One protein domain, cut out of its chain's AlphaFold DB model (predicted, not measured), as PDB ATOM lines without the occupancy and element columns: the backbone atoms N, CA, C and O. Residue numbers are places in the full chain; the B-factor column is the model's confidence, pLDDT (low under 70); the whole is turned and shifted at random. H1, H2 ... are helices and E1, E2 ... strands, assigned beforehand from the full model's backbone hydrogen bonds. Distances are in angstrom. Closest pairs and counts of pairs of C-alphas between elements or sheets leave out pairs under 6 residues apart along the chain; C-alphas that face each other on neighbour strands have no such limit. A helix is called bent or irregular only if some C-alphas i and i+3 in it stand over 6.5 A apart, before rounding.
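AT A GLANCE: This is residues 322 to 440 of the 441 residues of an uncharacterized protein of Candidatus Magasanikbacteria bacterium (UniProt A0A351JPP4). A twisted six-stranded sheet curls round one long helix, H4, which covers one face, while H1 and H2 pack on the other face over different strands, giving three layers. The small helix H3 sits beside H4 and only grazes the sheet. The 119 printed residues hold E1 E2 H1 E3 H2 E4 H3 E5 E6 H4 in chain order, four named helices and six named strands of mixed class; the mixed sheet runs E1 E2 E3 E4 E6 E5. The whole is compact and rounded, with a radius of gyration of the C-alphas of 13.6 A and spans of 38 by 37 by 22 A.

HOW THE PARTS SIT: Start at inner strand E4, residues 380 to 384. It is antiparallel to E3, residues 357 to 362, with N 360 and O 382 at 2.8 A, and to E6, residues 418 to 422, with N 383 and O 419 at 2.7 A. Edge strand E5, residues 411 to 415, forms a hairpin with E6; N 412 and O 420 are 2.8 A apart. On the other side of E3, E2, residues 329 to 333, is parallel to it, with N 330 and O 357 at 2.9 A. Edge strand E1, residues 323 to 326, forms a hairpin with E2, where N 323 and O 331 are 2.8 A apart. H1, residues 342 to 350, lies over E3 at a height over the sheet of 9.2 A, with the C-alphas of Leu 349 and Thr 358 closest at 6.3 A. E2, H1 and E3 are a strand-helix-strand unit, two parallel neighbours joined through a helix, its crossover right-handed. On the same face, H2, residues 366 to 373, lies over E6 at a height of 8.1 A; their closest C-alphas, Ile 367 and Ser 422, are 6.2 A apart. H4, residues 423 to 438, is on the opposite face. H3, residues 395 to 398, touches residues 429 to 434 of H4, with the C-alphas of Leu 398 and Gly 433 closest at 5.7 A. E4, H3 and E5 are a split unit, with E6 between the two strands, its crossover right-handed. H1 and H2 have every O i to N i+4 pair within hydrogen-bond range, H4 has 10 of 12, and H3 is too short for one.

IN THESE COORDINATES: Find C-alpha 323 at (133.036, 158.817, 138.872), where E1 begins. E3 spans 16.1 A from C-alpha 357 at (127.530, 148.174, 139.395), E6 14.0 A and H1 12.1 A. H4 spans 20.4 A and ends at C-alpha 438 at (120.072, 152.886, 133.957); it is irregular, with C-alphas 428 and 431 7.1 A apart, and has a kink of 39 degrees near residue 430.

THE WHOLE: The two C-alphas farthest apart, Lys 373 and Asn 440, are 39.2 A apart. The printed part has no cut, and the link from H3 to E5, residues 399 to 410, is long. Mean pLDDT of the printed part is 92.8, and no printed residue is under 70.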
ATOM      1  N   ALA A 322     136.692 157.986 141.985       97.56
ATOM      2  CA  ALA A 322     135.650 157.314 141.230       97.56
ATOM      3  C   ALA A 322     134.564 158.299 140.769       97.56
ATOM      4  O   ALA A 322     134.161 159.221 141.486       97.56
ATOM      5  N   THR A 323     134.079 158.062 139.562       97.50
ATOM      6  CA  THR A 323     133.036 158.817 138.872       97.50
ATOM      7  C   THR A 323     131.783 157.961 138.736       97.50
ATOM      8  O   THR A 323     131.813 156.754 138.969       97.50
ATOM      9  N   GLU A 324     130.675 158.584 138.357       97.19
ATOM     10  CA  GLU A 324     129.429 157.891 138.047       97.19
ATOM     11  C   GLU A 324     129.051 158.196 136.592       97.19
ATOM     12  O   GLU A 324     128.317 159.148 136.327       97.19
ATOM     13  N   PRO A 325     129.623 157.473 135.609       95.44
ATOM     14  CA  PRO A 325     129.356 157.751 134.199       95.44
ATOM     15  C   PRO A 325     127.905 157.473 133.780       95.44
ATOM     16  O   PRO A 325     127.458 158.003 132.764       95.44
ATOM     17  N   LEU A 326     127.181 156.641 134.532       96.25
ATOM     18  CA  LEU A 326     125.755 156.358 134.370       96.25
ATOM     19  C   LEU A 326     125.131 156.178 135.763       96.25
ATOM     20  O   LEU A 326     125.838 155.684 136.644       96.25
ATOM     21  N   PRO A 327     123.837 156.502 135.966       95.19
ATOM     22  CA  PRO A 327     123.167 156.293 137.250       95.19
ATOM     23  C   PRO A 327     123.385 154.878 137.797       95.19
ATOM     24  O   PRO A 327     123.129 153.895 137.109       95.19
ATOM     25  N   GLY A 328     123.889 154.762 139.021       94.81
ATOM     26  CA  GLY A 328     124.186 153.494 139.685       94.81
ATOM     27  C   GLY A 328     125.417 152.738 139.168       94.81
ATOM     28  O   GLY A 328     125.705 151.652 139.677       94.81
ATOM     29  N   VAL A 329     126.170 153.277 138.203       97.50
ATOM     30  CA  VAL A 329     127.436 152.706 137.720       97.50
ATOM     31  C   VAL A 329     128.594 153.515 138.287       97.50
ATOM     32  O   VAL A 329     128.907 154.588 137.789       97.50
ATOM     33  N   VAL A 330     129.263 152.989 139.310       98.12
ATOM     34  CA  VAL A 330     130.414 153.638 139.947       98.12
ATOM     35  C   VAL A 330     131.698 153.147 139.289       98.12
ATOM     36  O   VAL A 330     132.029 151.967 139.374       98.12
ATOM     37  N   MET A 331     132.447 154.045 138.656       97.94
ATOM     38  CA  MET A 331     133.638 153.708 137.881       97.94
ATOM     39  C   MET A 331     134.896 154.389 138.411       97.94
ATOM     40  O   MET A 331     134.915 155.599 138.618       97.94
ATOM     41  N   VAL A 332     135.985 153.634 138.526       98.19
ATOM     42  CA  VAL A 332     137.326 154.149 138.820       98.19
ATOM     43  C   VAL A 332     138.313 153.722 137.734       98.19
ATOM     44  O   VAL A 332     138.260 152.594 137.236       98.19
ATOM     45  N   ASP A 333     139.213 154.630 137.361       97.75
ATOM     46  CA  ASP A 333     140.360 154.332 136.505       97.75
ATOM     47  C   ASP A 333     141.613 154.197 137.369       97.75
ATOM     48  O   ASP A 333     141.979 155.117 138.096       97.75
ATOM     49  N   VAL A 334     142.243 153.028 137.306       97.38
ATOM     50  CA  VAL A 334     143.435 152.673 138.087       97.38
ATOM     51  C   VAL A 334     144.623 152.339 137.185       97.38
ATOM     52  O   VAL A 334     145.622 151.783 137.642       97.38
ATOM     53  N   VAL A 335     144.538 152.650 135.889       95.56
ATOM     54  CA  VAL A 335     145.632 152.425 134.939       95.56
ATOM     55  C   VAL A 335     146.890 153.164 135.382       95.56
ATOM     56  O   VAL A 335     146.857 154.358 135.674       95.56
ATOM     57  N   GLY A 336     148.012 152.443 135.428       93.31
ATOM     58  CA  GLY A 336     149.302 153.002 135.844       93.31
ATOM     59  C   GLY A 336     149.382 153.385 137.326       93.31
ATOM     60  O   GLY A 336     150.371 153.991 137.737       93.31
ATOM     61  N   SER A 337     148.370 153.042 138.127       93.25
ATOM     62  CA  SER A 337     148.410 153.266 139.571       93.25
ATOM     63  C   SER A 337     149.383 152.287 140.244       93.25
ATOM     64  O   SER A 337     149.594 151.180 139.733       93.25
ATOM     65  N   PRO A 338     149.980 152.663 141.390       93.00
ATOM     66  CA  PRO A 338     150.688 151.729 142.261       93.00
ATOM     67  C   PRO A 338     149.823 150.527 142.667       93.00
ATOM     68  O   PRO A 338     148.613 150.503 142.449       93.00
ATOM     69  N   ALA A 339     150.441 149.520 143.289       88.06
ATOM     70  CA  ALA A 339     149.695 148.407 143.868       88.06
ATOM     71  C   ALA A 339     148.708 148.912 144.937       88.06
ATOM     72  O   ALA A 339     149.065 149.742 145.770       88.06
ATOM     73  N   TYR A 340     147.485 148.387 144.911       91.06
ATOM     74  CA  TYR A 340     146.401 148.762 145.817       91.06
ATOM     75  C   TYR A 340     145.649 147.523 146.309       91.06
ATOM     76  O   TYR A 340     145.653 146.477 145.652       91.06
ATOM     77  N   ASP A 341     144.976 147.647 147.452       88.81
ATOM     78  CA  ASP A 341     144.119 146.588 147.983       88.81
ATOM     79  C   ASP A 341     142.757 146.576 147.271       88.81
ATOM     80  O   ASP A 341     141.945 147.497 147.391       88.81
ATOM     81  N   LEU A 342     142.495 145.515 146.505       86.69
ATOM     82  CA  LEU A 342     141.269 145.393 145.713       86.69
ATOM     83  C   LEU A 342     140.016 145.294 146.593       86.69
ATOM     84  O   LEU A 342     138.968 145.809 146.206       86.69
ATOM     85  N   THR A 343     140.115 144.640 147.752       86.06
ATOM     86  CA  THR A 343     138.982 144.440 148.667       86.06
ATOM     87  C   THR A 343     138.506 145.772 149.236       86.06
ATOM     88  O   THR A 343     137.314 146.076 149.180       86.06
ATOM     89  N   THR A 344     139.438 146.597 149.711       88.25
ATOM     90  CA  THR A 344     139.175 147.957 150.192       88.25
ATOM     91  C   THR A 344     138.586 148.810 149.078       88.25
ATOM     92  O   THR A 344     137.542 149.430 149.278       88.25
ATOM     93  N   LEU A 345     139.194 148.797 147.883       92.19
ATOM     94  CA  LEU A 345     138.686 149.565 146.745       92.19
ATOM     95  C   LEU A 345     137.237 149.178 146.431       92.19
ATOM     96  O   LEU A 345     136.371 150.046 146.393       92.19
ATOM     97  N   ALA A 346     136.955 147.883 146.266       91.06
ATOM     98  CA  ALA A 346     135.611 147.391 145.977       91.06
ATOM     99  C   ALA A 346     134.605 147.825 147.052       91.06
ATOM    100  O   ALA A 346     133.590 148.431 146.715       91.06
ATOM    101  N   ALA A 347     134.922 147.621 148.335       89.94
ATOM    102  CA  ALA A 347     134.050 148.014 149.440       89.94
ATOM    103  C   ALA A 347     133.720 149.518 149.426       89.94
ATOM    104  O   ALA A 347     132.577 149.905 149.667       89.94
ATOM    105  N   ARG A 348     134.695 150.379 149.101       95.06
ATOM    106  CA  ARG A 348     134.482 151.832 149.012       95.06
ATOM    107  C   ARG A 348     133.646 152.251 147.811       95.06
ATOM    108  O   ARG A 348     132.846 153.174 147.937       95.06
ATOM    109  N   LEU A 349     133.801 151.587 146.666       95.25
ATOM    110  CA  LEU A 349     132.947 151.842 145.504       95.25
ATOM    111  C   LEU A 349     131.502 151.400 145.778       95.25
ATOM    112  O   LEU A 349     130.575 152.153 145.492       95.25
ATOM    113  N   GLU A 350     131.314 150.220 146.378       95.00
ATOM    114  CA  GLU A 350     129.996 149.661 146.711       95.00
ATOM    115  C   GLU A 350     129.246 150.475 147.772       95.00
ATOM    116  O   GLU A 350     128.020 150.556 147.728       95.00
ATOM    117  N   ALA A 351     129.969 151.106 148.702       93.62
ATOM    118  CA  ALA A 351     129.384 151.949 149.743       93.62
ATOM    119  C   ALA A 351     128.801 153.272 149.214       93.62
ATOM    120  O   ALA A 351     128.122 153.983 149.960       93.62
ATOM    121  N   ARG A 352     129.058 153.640 147.951       94.38
ATOM    122  CA  ARG A 352     128.515 154.878 147.389       94.38
ATOM    123  C   ARG A 352     126.988 154.790 147.236       94.38
ATOM    124  O   ARG A 352     126.484 153.779 146.736       94.38
ATOM    125  N   PRO A 353     126.240 155.844 147.617       92.75
ATOM    126  CA  PRO A 353     124.788 155.858 147.486       92.75
ATOM    127  C   PRO A 353     124.338 155.535 146.060       92.75
ATOM    128  O   PRO A 353     124.865 156.083 145.099       92.75
ATOM    129  N   GLY A 354     123.363 154.636 145.930       91.38
ATOM    130  CA  GLY A 354     122.811 154.251 144.629       91.38
ATOM    131  C   GLY A 354     123.674 153.288 143.806       91.38
ATOM    132  O   GLY A 354     123.233 152.894 142.730       91.38
ATOM    133  N   CYS A 355     124.845 152.852 144.292       95.38
ATOM    134  CA  CYS A 355     125.699 151.913 143.563       95.38
ATOM    135  C   CYS A 355     124.970 150.589 143.253       95.38
ATOM    136  O   CYS A 355     124.502 149.876 144.145       95.38
ATOM    137  N   ARG A 356     124.912 150.241 141.965       96.06
ATOM    138  CA  ARG A 356     124.356 148.988 141.427       96.06
ATOM    139  C   ARG A 356     125.395 148.170 140.666       96.06
ATOM    140  O   ARG A 356     125.290 146.947 140.639       96.06
ATOM    141  N   VAL A 357     126.396 148.817 140.071       97.19
ATOM    142  CA  VAL A 357     127.530 148.174 139.395       97.19
ATOM    143  C   VAL A 357     128.797 148.965 139.696       97.19
ATOM    144  O   VAL A 357     128.828 150.178 139.503       97.19
ATOM    145  N   THR A 358     129.857 148.287 140.123       97.75
ATOM    146  CA  THR A 358     131.200 148.868 140.207       97.75
ATOM    147  C   THR A 358     131.985 148.534 138.944       97.75
ATOM    148  O   THR A 358     131.834 147.450 138.381       97.75
ATOM    149  N   VAL A 359     132.812 149.465 138.472       98.06
ATOM    150  CA  VAL A 359     133.649 149.308 137.278       98.06
ATOM    151  C   VAL A 359     135.069 149.761 137.592       98.06
ATOM    152  O   VAL A 359     135.298 150.894 138.000       98.06
ATOM    153  N   VAL A 360     136.041 148.887 137.355       97.81
ATOM    154  CA  VAL A 360     137.468 149.193 137.497       97.81
ATOM    155  C   VAL A 360     138.126 149.104 136.125       97.81
ATOM    156  O   VAL A 360     138.265 148.006 135.578       97.81
ATOM    157  N   ARG A 361     138.537 150.246 135.567       97.69
ATOM    158  CA  ARG A 361     139.379 150.311 134.364       97.69
ATOM    159  C   ARG A 361     140.836 150.173 134.778       97.69
ATOM    160  O   ARG A 361     141.325 150.977 135.557       97.69
ATOM    161  N   LYS A 362     141.524 149.154 134.273       95.62
ATOM    162  CA  LYS A 362     142.890 148.802 134.681       95.62
ATOM    163  C   LYS A 362     143.713 148.285 133.512       95.62
ATOM    164  O   LYS A 362     143.171 147.778 132.535       95.62
ATOM    165  N   ASP A 363     145.030 148.348 133.642       94.56
ATOM    166  CA  ASP A 363     145.982 147.827 132.658       94.56
ATOM    167  C   ASP A 363     146.591 146.475 133.078       94.56
ATOM    168  O   ASP A 363     147.625 146.032 132.562       94.56
ATOM    169  N   THR A 364     145.928 145.795 134.013       90.31
ATOM    170  CA  THR A 364     146.296 144.482 134.546       90.31
ATOM    171  C   THR A 364     145.148 143.481 134.397       90.31
ATOM    172  O   THR A 364     143.973 143.838 134.299       90.31
ATOM    173  N   GLY A 365     145.486 142.191 134.378       89.38
ATOM    174  CA  GLY A 365     144.533 141.093 134.207       89.38
ATOM    175  C   GLY A 365     144.654 140.374 132.858       89.38
ATOM    176  O   GLY A 365     145.448 140.777 132.004       89.38
ATOM    177  N   PRO A 366     143.900 139.279 132.659       90.75
ATOM    178  CA  PRO A 366     144.088 138.401 131.506       90.75
ATOM    179  C   PRO A 366     143.819 139.075 130.154       90.75
ATOM    180  O   PRO A 366     144.584 138.856 129.216       90.75
ATOM    181  N   ILE A 367     142.774 139.910 130.049       91.62
ATOM    182  CA  ILE A 367     142.439 140.617 128.799       91.62
ATOM    183  C   ILE A 367     143.514 141.662 128.499       91.62
ATOM    184  O   ILE A 367     144.100 141.636 127.419       91.62
ATOM    185  N   ALA A 368     143.845 142.504 129.481       91.25
ATOM    186  CA  ALA A 368     144.914 143.494 129.368       91.25
ATOM    187  C   ALA A 368     146.246 142.850 128.936       91.25
ATOM    188  O   ALA A 368     146.902 143.316 128.005       91.25
ATOM    189  N   GLY A 369     146.621 141.724 129.553       91.31
ATOM    190  CA  GLY A 369     147.827 140.974 129.202       91.31
ATOM    191  C   GLY A 369     147.801 140.396 127.783       91.31
ATOM    192  O   GLY A 369     148.819 140.434 127.089       91.31
ATOM    193  N   PHE A 370     146.655 139.883 127.326       93.44
ATOM    194  CA  PHE A 370     146.491 139.414 125.947       93.44
ATOM    195  C   PHE A 370     146.602 140.565 124.941       93.44
ATOM    196  O   PHE A 370     147.298 140.446 123.934       93.44
ATOM    197  N   GLU A 371     145.966 141.698 125.226       91.25
ATOM    198  CA  GLU A 371     146.023 142.886 124.379       91.25
ATOM    199  C   GLU A 371     147.437 143.457 124.257       91.25
ATOM    200  O   GLU A 371     147.875 143.714 123.135       91.25
ATOM    201  N   LYS A 372     148.189 143.558 125.363       93.44
ATOM    202  CA  LYS A 372     149.602 143.980 125.336       93.44
ATOM    203  C   LYS A 372     150.436 143.063 124.435       93.44
ATOM    204  O   LYS A 372     151.194 143.542 123.596       93.44
ATOM    205  N   LYS A 373     150.250 141.738 124.539       93.44
ATOM    206  CA  LYS A 373     150.924 140.753 123.665       93.44
ATOM    207  C   LYS A 373     150.552 140.908 122.189       93.44
ATOM    208  O   LYS A 373     151.363 140.592 121.326       93.44
ATOM    209  N   ALA A 374     149.348 141.393 121.906       91.38
ATOM    210  CA  ALA A 374     148.871 141.678 120.559       91.38
ATOM    211  C   ALA A 374     149.225 143.099 120.064       91.38
ATOM    212  O   ALA A 374     148.737 143.497 119.007       91.38
ATOM    213  N   GLY A 375     150.035 143.870 120.804       91.94
ATOM    214  CA  GLY A 375     150.435 145.234 120.433       91.94
ATOM    215  C   GLY A 375     149.345 146.299 120.621       91.94
ATOM    216  O   GLY A 375     149.412 147.351 119.993       91.94
ATOM    217  N   ARG A 376     148.328 146.025 121.446       91.31
ATOM    218  CA  ARG A 376     147.215 146.936 121.777       91.31
ATOM    219  C   ARG A 376     147.424 147.624 123.144       91.31
ATOM    220  O   ARG A 376     148.299 147.185 123.891       91.31
ATOM    221  N   PRO A 377     146.629 148.665 123.499       86.31
ATOM    222  CA  PRO A 377     146.805 149.460 124.725       86.31
ATOM    223  C   PRO A 377     146.850 148.653 126.025       86.31
ATOM    224  O   PRO A 377     147.509 149.069 126.977       86.31
ATOM    225  N   GLY A 378     146.212 147.478 126.062       93.00
ATOM    226  CA  GLY A 378     146.335 146.592 127.207       93.00
ATOM    227  C   GLY A 378     145.391 146.941 128.336       93.00
ATOM    228  O   GLY A 378     145.841 146.990 129.476       93.00
ATOM    229  N   ILE A 379     144.122 147.210 128.027       96.75
ATOM    230  CA  ILE A 379     143.148 147.730 128.988       96.75
ATOM    231  C   ILE A 379     142.045 146.703 129.228       96.75
ATOM    232  O   ILE A 379     141.515 146.083 128.307       96.75
ATOM    233  N   GLN A 380     141.678 146.543 130.495       96.88
ATOM    234  CA  GLN A 380     140.574 145.714 130.942       96.88
ATOM    235  C   GLN A 380     139.631 146.540 131.817       96.88
ATOM    236  O   GLN A 380     140.059 147.201 132.759       96.88
ATOM    237  N   TYR A 381     138.334 146.438 131.545       97.88
ATOM    238  CA  TYR A 381     137.275 146.911 132.429       97.88
ATOM    239  C   TYR A 381     136.749 145.718 133.216       97.88
ATOM    240  O   TYR A 381     136.328 144.721 132.630       97.88
ATOM    241  N   SER A 382     136.797 145.798 134.540       97.38
ATOM    242  CA  SER A 382     136.256 144.791 135.451       97.38
ATOM    243  C   SER A 382     134.999 145.331 136.117       97.38
ATOM    244  O   SER A 382     135.084 146.265 136.903       97.38
ATOM    245  N   LEU A 383     133.856 144.736 135.797       97.69
ATOM    246  CA  LEU A 383     132.554 145.057 136.352       97.69
ATOM    247  C   LEU A 383     132.163 144.042 137.429       97.69
ATOM    248  O   LEU A 383     132.343 142.835 137.227       97.69
ATOM    249  N   ALA A 384     131.574 144.523 138.522       96.06
ATOM    250  CA  ALA A 384     130.992 143.689 139.567       96.06
ATOM    251  C   ALA A 384     129.658 144.253 140.077       96.06
ATOM    252  O   ALA A 384     129.473 145.467 140.159       96.06
ATOM    253  N   VAL A 385     128.726 143.366 140.427       94.25
ATOM    254  CA  VAL A 385     127.457 143.728 141.076       94.25
ATOM    255  C   VAL A 385     127.589 143.527 142.593       94.25
ATOM    256  O   VAL A 385     127.926 142.410 143.013       94.25
ATOM    257  N   PRO A 386     127.282 144.549 143.423       93.06
ATOM    258  CA  PRO A 386     127.278 144.420 144.877       93.06
ATOM    259  C   PRO A 386     126.380 143.267 145.320       93.06
ATOM    260  O   PRO A 386     125.298 143.071 144.762       93.06
ATOM    261  N   LYS A 387     126.784 142.521 146.353       88.31
ATOM    262  CA  LYS A 387     126.097 141.282 146.769       88.31
ATOM    263  C   LYS A 387     124.587 141.458 146.985       88.31
ATOM    264  O   LYS A 387     123.809 140.621 146.543       88.31
ATOM    265  N   ALA A 388     124.177 142.573 147.591       88.88
ATOM    266  CA  ALA A 388     122.772 142.894 147.858       88.88
ATOM    267  C   ALA A 388     121.915 143.133 146.595       88.88
ATOM    268  O   ALA A 388     120.699 143.216 146.699       88.88
ATOM    269  N   ARG A 389     122.537 143.267 145.418       90.88
ATOM    270  CA  ARG A 389     121.891 143.585 144.134       90.88
ATOM    271  C   ARG A 389     122.042 142.478 143.089       90.88
ATOM    272  O   ARG A 389     121.573 142.641 141.966       90.88
ATOM    273  N   GLN A 390     122.689 141.358 143.421       91.50
ATOM    274  CA  GLN A 390     123.000 140.294 142.449       91.50
ATOM    275  C   GLN A 390     121.761 139.588 141.883       91.50
ATOM    276  O   GLN A 390     121.835 139.017 140.799       91.50
ATOM    277  N   GLU A 391     120.623 139.653 142.576       90.44
ATOM    278  CA  GLU A 391     119.336 139.155 142.068       90.44
ATOM    279  C   GLU A 391     118.666 140.137 141.089       90.44
ATOM    280  O   GLU A 391     117.846 139.731 140.269       90.44
ATOM    281  N   GLU A 392     119.033 141.422 141.139       90.38
ATOM    282  CA  GLU A 392     118.436 142.491 140.330       90.38
ATOM    283  C   GLU A 392     119.200 142.742 139.020       90.38
ATOM    284  O   GLU A 392     118.617 143.192 138.034       90.38
ATOM    285  N   VAL A 393     120.512 142.487 139.005       92.00
ATOM    286  CA  VAL A 393     121.402 142.858 137.898       92.00
ATOM    287  C   VAL A 393     122.135 141.631 137.361       92.00
ATOM    288  O   VAL A 393     122.894 140.981 138.075       92.00
ATOM    289  N   ASN A 394     121.959 141.349 136.067       94.25
ATOM    290  CA  ASN A 394     122.627 140.249 135.370       94.25
ATOM    291  C   ASN A 394     123.514 140.770 134.231       94.25
ATOM    292  O   ASN A 394     123.076 140.832 133.089       94.25
ATOM    293  N   LEU A 395     124.781 141.081 134.515       94.44
ATOM    294  CA  LEU A 395     125.773 141.582 133.556       94.44
ATOM    295  C   LEU A 395     125.926 140.713 132.295       94.44
ATOM    296  O   LEU A 395     126.305 141.241 131.251       94.44
ATOM    297  N   GLN A 396     125.620 139.411 132.341       93.31
ATOM    298  CA  GLN A 396     125.709 138.552 131.154       93.31
ATOM    299  C   GLN A 396     124.658 138.876 130.093       93.31
ATOM    300  O   GLN A 396     124.902 138.610 128.919       93.31
ATOM    301  N   SER A 397     123.522 139.483 130.451       92.88
ATOM    302  CA  SER A 397     122.527 139.881 129.448       92.88
ATOM    303  C   SER A 397     122.951 141.108 128.627       92.88
ATOM    304  O   SER A 397     122.308 141.413 127.627       92.88
ATOM    305  N   LEU A 398     124.069 141.761 128.982       92.56
ATOM    306  CA  LEU A 398     124.737 142.773 128.149       92.56
ATOM    307  C   LEU A 398     125.588 142.155 127.030       92.56
ATOM    308  O   LEU A 398     126.041 142.863 126.127       92.56
ATOM    309  N   LEU A 399     125.872 140.852 127.105       91.81
ATOM    310  CA  LEU A 399     126.765 140.174 126.175       91.81
ATOM    311  C   LEU A 399     126.024 139.726 124.913       91.81
ATOM    312  O   LEU A 399     124.847 139.369 124.967       91.81
ATOM    313  N   PRO A 400     126.709 139.701 123.754       86.19
ATOM    314  CA  PRO A 400     126.116 139.172 122.536       86.19
ATOM    315  C   PRO A 400     125.766 137.689 122.701       86.19
ATOM    316  O   PRO A 400     126.475 136.933 123.373       86.19
ATOM    317  N   GLN A 401     124.698 137.257 122.032       87.69
ATOM    318  CA  GLN A 401     124.313 135.850 122.012       87.69
ATOM    319  C   GLN A 401     125.468 134.986 121.480       87.69
ATOM    320  O   GLN A 401     126.068 135.300 120.452       87.69
ATOM    321  N   GLY A 402     125.785 133.901 122.192       87.19
ATOM    322  CA  GLY A 402     126.867 132.988 121.815       87.19
ATOM    323  C   GLY A 402     128.279 133.528 122.062       87.19
ATOM    324  O   GLY A 402     129.221 133.058 121.424       87.19
ATOM    325  N   PHE A 403     128.453 134.513 122.954       88.88
ATOM    326  CA  PHE A 403     129.789 134.995 123.312       88.88
ATOM    327  C   PHE A 403     130.703 133.852 123.786       88.88
ATOM    328  O   PHE A 403     130.268 132.877 124.397       88.88
ATOM    329  N   THR A 404     132.001 133.996 123.527       91.56
ATOM    330  CA  THR A 404     133.037 133.108 124.068       91.56
ATOM    331  C   THR A 404     133.727 133.804 125.235       91.56
ATOM    332  O   THR A 404     134.203 134.928 125.068       91.56
ATOM    333  N   SER A 405     133.804 133.146 126.394       91.75
ATOM    334  CA  SER A 405     134.563 133.628 127.557       91.75
ATOM    335  C   SER A 405     136.051 133.318 127.357       91.75
ATOM    336  O   SER A 405     136.478 132.174 127.498       91.75
ATOM    337  N   SER A 406     136.846 134.308 126.949       91.56
ATOM    338  CA  SER A 406     138.298 134.187 126.799       91.56
ATOM    339  C   SER A 406     138.996 135.558 126.785       91.56
ATOM    340  O   SER A 406     138.419 136.549 126.333       91.56
ATOM    341  N   PRO A 407     140.285 135.640 127.166       90.94
ATOM    342  CA  PRO A 407     141.068 136.857 126.957       90.94
ATOM    343  C   PRO A 407     141.107 137.308 125.489       90.94
ATOM    344  O   PRO A 407     141.083 138.503 125.205       90.94
ATOM    345  N   ALA A 408     141.139 136.349 124.556       92.06
ATOM    346  CA  ALA A 408     141.260 136.611 123.126       92.06
ATOM    347  C   ALA A 408     140.007 137.252 122.512       92.06
ATOM    348  O   ALA A 408     140.125 138.101 121.632       92.06
ATOM    349  N   SER A 409     138.822 136.875 122.997       92.81
ATOM    350  CA  SER A 409     137.542 137.479 122.608       92.81
ATOM    351  C   SER A 409     137.289 138.834 123.275       92.81
ATOM    352  O   SER A 409     136.302 139.490 122.951       92.81
ATOM    353  N   GLY A 410     138.148 139.253 124.212       93.94
ATOM    354  CA  GLY A 410     137.962 140.482 124.980       93.94
ATOM    355  C   GLY A 410     136.769 140.427 125.935       93.94
ATOM    356  O   GLY A 410     136.284 141.480 126.332       93.94
ATOM    357  N   ILE A 411     136.279 139.231 126.284       95.69
ATOM    358  CA  ILE A 411     135.164 139.009 127.214       95.69
ATOM    359  C   ILE A 411     135.535 137.848 128.127       95.69
ATOM    360  O   ILE A 411     135.781 136.748 127.647       95.69
ATOM    361  N   ILE A 412     135.507 138.053 129.439       93.56
ATOM    362  CA  ILE A 412     135.555 136.978 130.431       93.56
ATOM    363  C   ILE A 412     134.367 137.170 131.363       93.56
ATOM    364  O   ILE A 412     134.282 138.166 132.079       93.56
ATOM    365  N   SER A 413     133.446 136.215 131.354       90.25
ATOM    366  CA  SER A 413     132.341 136.165 132.306       90.25
ATOM    367  C   SER A 413     131.962 134.718 132.554       90.25
ATOM    368  O   SER A 413     131.674 133.977 131.617       90.25
ATOM    369  N   ASN A 414     131.961 134.341 133.829       81.12
ATOM    370  CA  ASN A 414     131.593 133.002 134.284       81.12
ATOM    371  C   ASN A 414     130.368 133.035 135.214       81.12
ATOM    372  O   ASN A 414     129.825 131.986 135.546       81.12
ATOM    373  N   THR A 415     129.924 134.225 135.631       86.62
ATOM    374  CA  THR A 415     128.752 134.438 136.488       86.62
ATOM    375  C   THR A 415     127.959 135.657 136.012       86.62
ATOM    376  O   THR A 415     128.483 136.502 135.287       86.62
ATOM    377  N   SER A 416     126.699 135.772 136.438       91.44
ATOM    378  CA  SER A 416     125.822 136.904 136.102       91.44
ATOM    379  C   SER A 416     126.268 138.236 136.712       91.44
ATOM    380  O   SER A 416     125.873 139.289 136.230       91.44
ATOM    381  N   PHE A 417     127.087 138.217 137.760       91.06
ATOM    382  CA  PHE A 417     127.429 139.398 138.558       91.06
ATOM    383  C   PHE A 417     128.888 139.850 138.400       91.06
ATOM    384  O   PHE A 417     129.265 140.861 138.989       91.06
ATOM    385  N   LEU A 418     129.705 139.135 137.614       93.25
ATOM    386  CA  LEU A 418     131.073 139.524 137.265       93.25
ATOM    387  C   LEU A 418     131.272 139.502 135.752       93.25
ATOM    388  O   LEU A 418     130.963 138.522 135.063       93.25
ATOM    389  N   LEU A 419     131.856 140.579 135.242       95.81
ATOM    390  CA  LEU A 419     132.180 140.707 133.831       95.81
ATOM    391  C   LEU A 419     133.517 141.425 133.662       95.81
ATOM    392  O   LEU A 419     133.768 142.466 134.258       95.81
ATOM    393  N   HIS A 420     134.389 140.883 132.825       96.94
ATOM    394  CA  HIS A 420     135.597 141.561 132.381       96.94
ATOM    395  C   HIS A 420     135.555 141.731 130.875       96.94
ATOM    396  O   HIS A 420     135.274 140.772 130.156       96.94
ATOM    397  N   VAL A 421     135.854 142.932 130.394       97.25
ATOM    398  CA  VAL A 421     135.848 143.233 128.962       97.25
ATOM    399  C   VAL A 421     137.055 144.058 128.542       97.25
ATOM    400  O   VAL A 421     137.641 144.769 129.359       97.25
ATOM    401  N   SER A 422     137.441 143.954 127.272       96.19
ATOM    402  CA  SER A 422     138.425 144.859 126.672       96.19
ATOM    403  C   SER A 422     137.853 146.264 126.506       96.19
ATOM    404  O   SER A 422     136.638 146.468 126.553       96.19
ATOM    405  N   GLU A 423     138.725 147.237 126.259       95.25
ATOM    406  CA  GLU A 423     138.316 148.617 125.983       95.25
ATOM    407  C   GLU A 423     137.378 148.732 124.774       95.25
ATOM    408  O   GLU A 423     136.381 149.448 124.836       95.25
ATOM    409  N   THR A 424     137.627 147.955 123.716       93.81
ATOM    410  CA  THR A 424     136.743 147.894 122.544       93.81
ATOM    411  C   THR A 424     135.352 147.381 122.912       93.81
ATOM    412  O   THR A 424     134.352 148.020 122.596       93.81
ATOM    413  N   VAL A 425     135.261 146.256 123.630       94.81
ATOM    414  CA  VAL A 425     133.963 145.668 124.003       94.81
ATOM    415  C   VAL A 425     133.208 146.563 124.989       94.81
ATOM    416  O   VAL A 425     131.983 146.682 124.898       94.81
ATOM    417  N   TRP A 426     133.924 147.224 125.903       96.12
ATOM    418  CA  TRP A 426     133.355 148.239 126.783       96.12
ATOM    419  C   TRP A 426     132.681 149.360 125.985       96.12
ATOM    420  O   TRP A 426     131.486 149.598 126.164       96.12
ATOM    421  N   ALA A 427     133.431 149.996 125.080       94.25
ATOM    422  CA  ALA A 427     132.972 151.154 124.321       94.25
ATOM    423  C   ALA A 427     131.848 150.819 123.327       94.25
ATOM    424  O   ALA A 427     130.913 151.599 123.158       94.25
ATOM    425  N   GLU A 428     131.922 149.661 122.669       93.12
ATOM    426  CA  GLU A 428     130.978 149.295 121.608       93.12
ATOM    427  C   GLU A 428     129.685 148.667 122.132       93.12
ATOM    428  O   GLU A 428     128.650 148.774 121.475       93.12
ATOM    429  N   LYS A 429     129.723 147.981 123.284       91.50
ATOM    430  CA  LYS A 429     128.597 147.147 123.741       91.50
ATOM    431  C   LYS A 429     128.183 147.429 125.172       91.50
ATOM    432  O   LYS A 429     127.028 147.772 125.417       91.50
ATOM    433  N   ILE A 430     129.107 147.272 126.118       95.38
ATOM    434  CA  ILE A 430     128.749 147.243 127.544       95.38
ATOM    435  C   ILE A 430     128.266 148.603 128.026       95.38
ATOM    436  O   ILE A 430     127.226 148.672 128.676       95.38
ATOM    437  N   PHE A 431     128.970 149.680 127.672       94.62
ATOM    438  CA  PHE A 431     128.593 151.029 128.082       94.62
ATOM    439  C   PHE A 431     127.179 151.393 127.606       94.62
ATOM    440  O   PHE A 431     126.347 151.850 128.390       94.62
ATOM    441  N   TRP A 432     126.870 151.109 126.340       92.94
ATOM    442  CA  TRP A 432     125.546 151.364 125.775       92.94
ATOM    443  C   TRP A 432     124.466 150.477 126.391       92.94
ATOM    444  O   TRP A 432     123.397 150.976 126.736       92.94
ATOM    445  N   GLY A 433     124.740 149.189 126.597       92.44
ATOM    446  CA  GLY A 433     123.795 148.292 127.262       92.44
ATOM    447  C   GLY A 433     123.468 148.742 128.693       92.44
ATOM    448  O   GLY A 433     122.296 148.788 129.064       92.44
ATOM    449  N   LEU A 434     124.478 149.172 129.458       93.12
ATOM    450  CA  LEU A 434     124.277 149.769 130.781       93.12
ATOM    451  C   LEU A 434     123.452 151.053 130.696       93.12
ATOM    452  O   LEU A 434     122.544 151.232 131.502       93.12
ATOM    453  N   SER A 435     123.702 151.920 129.710       90.88
ATOM    454  CA  SER A 435     122.950 153.174 129.571       90.88
ATOM    455  C   SER A 435     121.444 152.944 129.400       90.88
ATOM    456  O   SER A 435     120.646 153.689 129.959       90.88
ATOM    457  N   VAL A 436     121.046 151.865 128.715       90.25
ATOM    458  CA  VAL A 436     119.636 151.468 128.563       90.25
ATOM    459  C   VAL A 436     119.053 150.943 129.877       90.25
ATOM    460  O   VAL A 436     117.903 151.240 130.199       90.25
ATOM    461  N   TRP A 437     119.821 150.178 130.658       88.06
ATOM    462  CA  TRP A 437     119.365 149.706 131.970       88.06
ATOM    463  C   TRP A 437     119.156 150.839 132.957       88.06
ATOM    464  O   TRP A 437     118.135 150.857 133.635       88.06
ATOM    465  N   CYS A 438     120.090 151.788 132.997       85.88
ATOM    466  CA  CYS A 438     120.072 152.886 133.957       85.88
ATOM    467  C   CYS A 438     118.847 153.798 133.786       85.88
ATOM    468  O   CYS A 438     118.466 154.470 134.732       85.88
ATOM    469  N   LEU A 439     118.193 153.800 132.616       81.94
ATOM    470  CA  LEU A 439     116.913 154.500 132.413       81.94
ATOM    471  C   LEU A 439     115.749 153.896 133.218       81.94
ATOM    472  O   LEU A 439     114.718 154.543 133.370       81.94
ATOM    473  N   ASN A 440     115.895 152.655 133.688       77.31
ATOM    474  CA  ASN A 440     114.875 151.908 134.424       77.31
ATOM    475  C   ASN A 440     115.251 151.683 135.901       77.31
ATOM    476  O   ASN A 440     114.569 150.920 136.588       77.31
TER     477      ASN A 440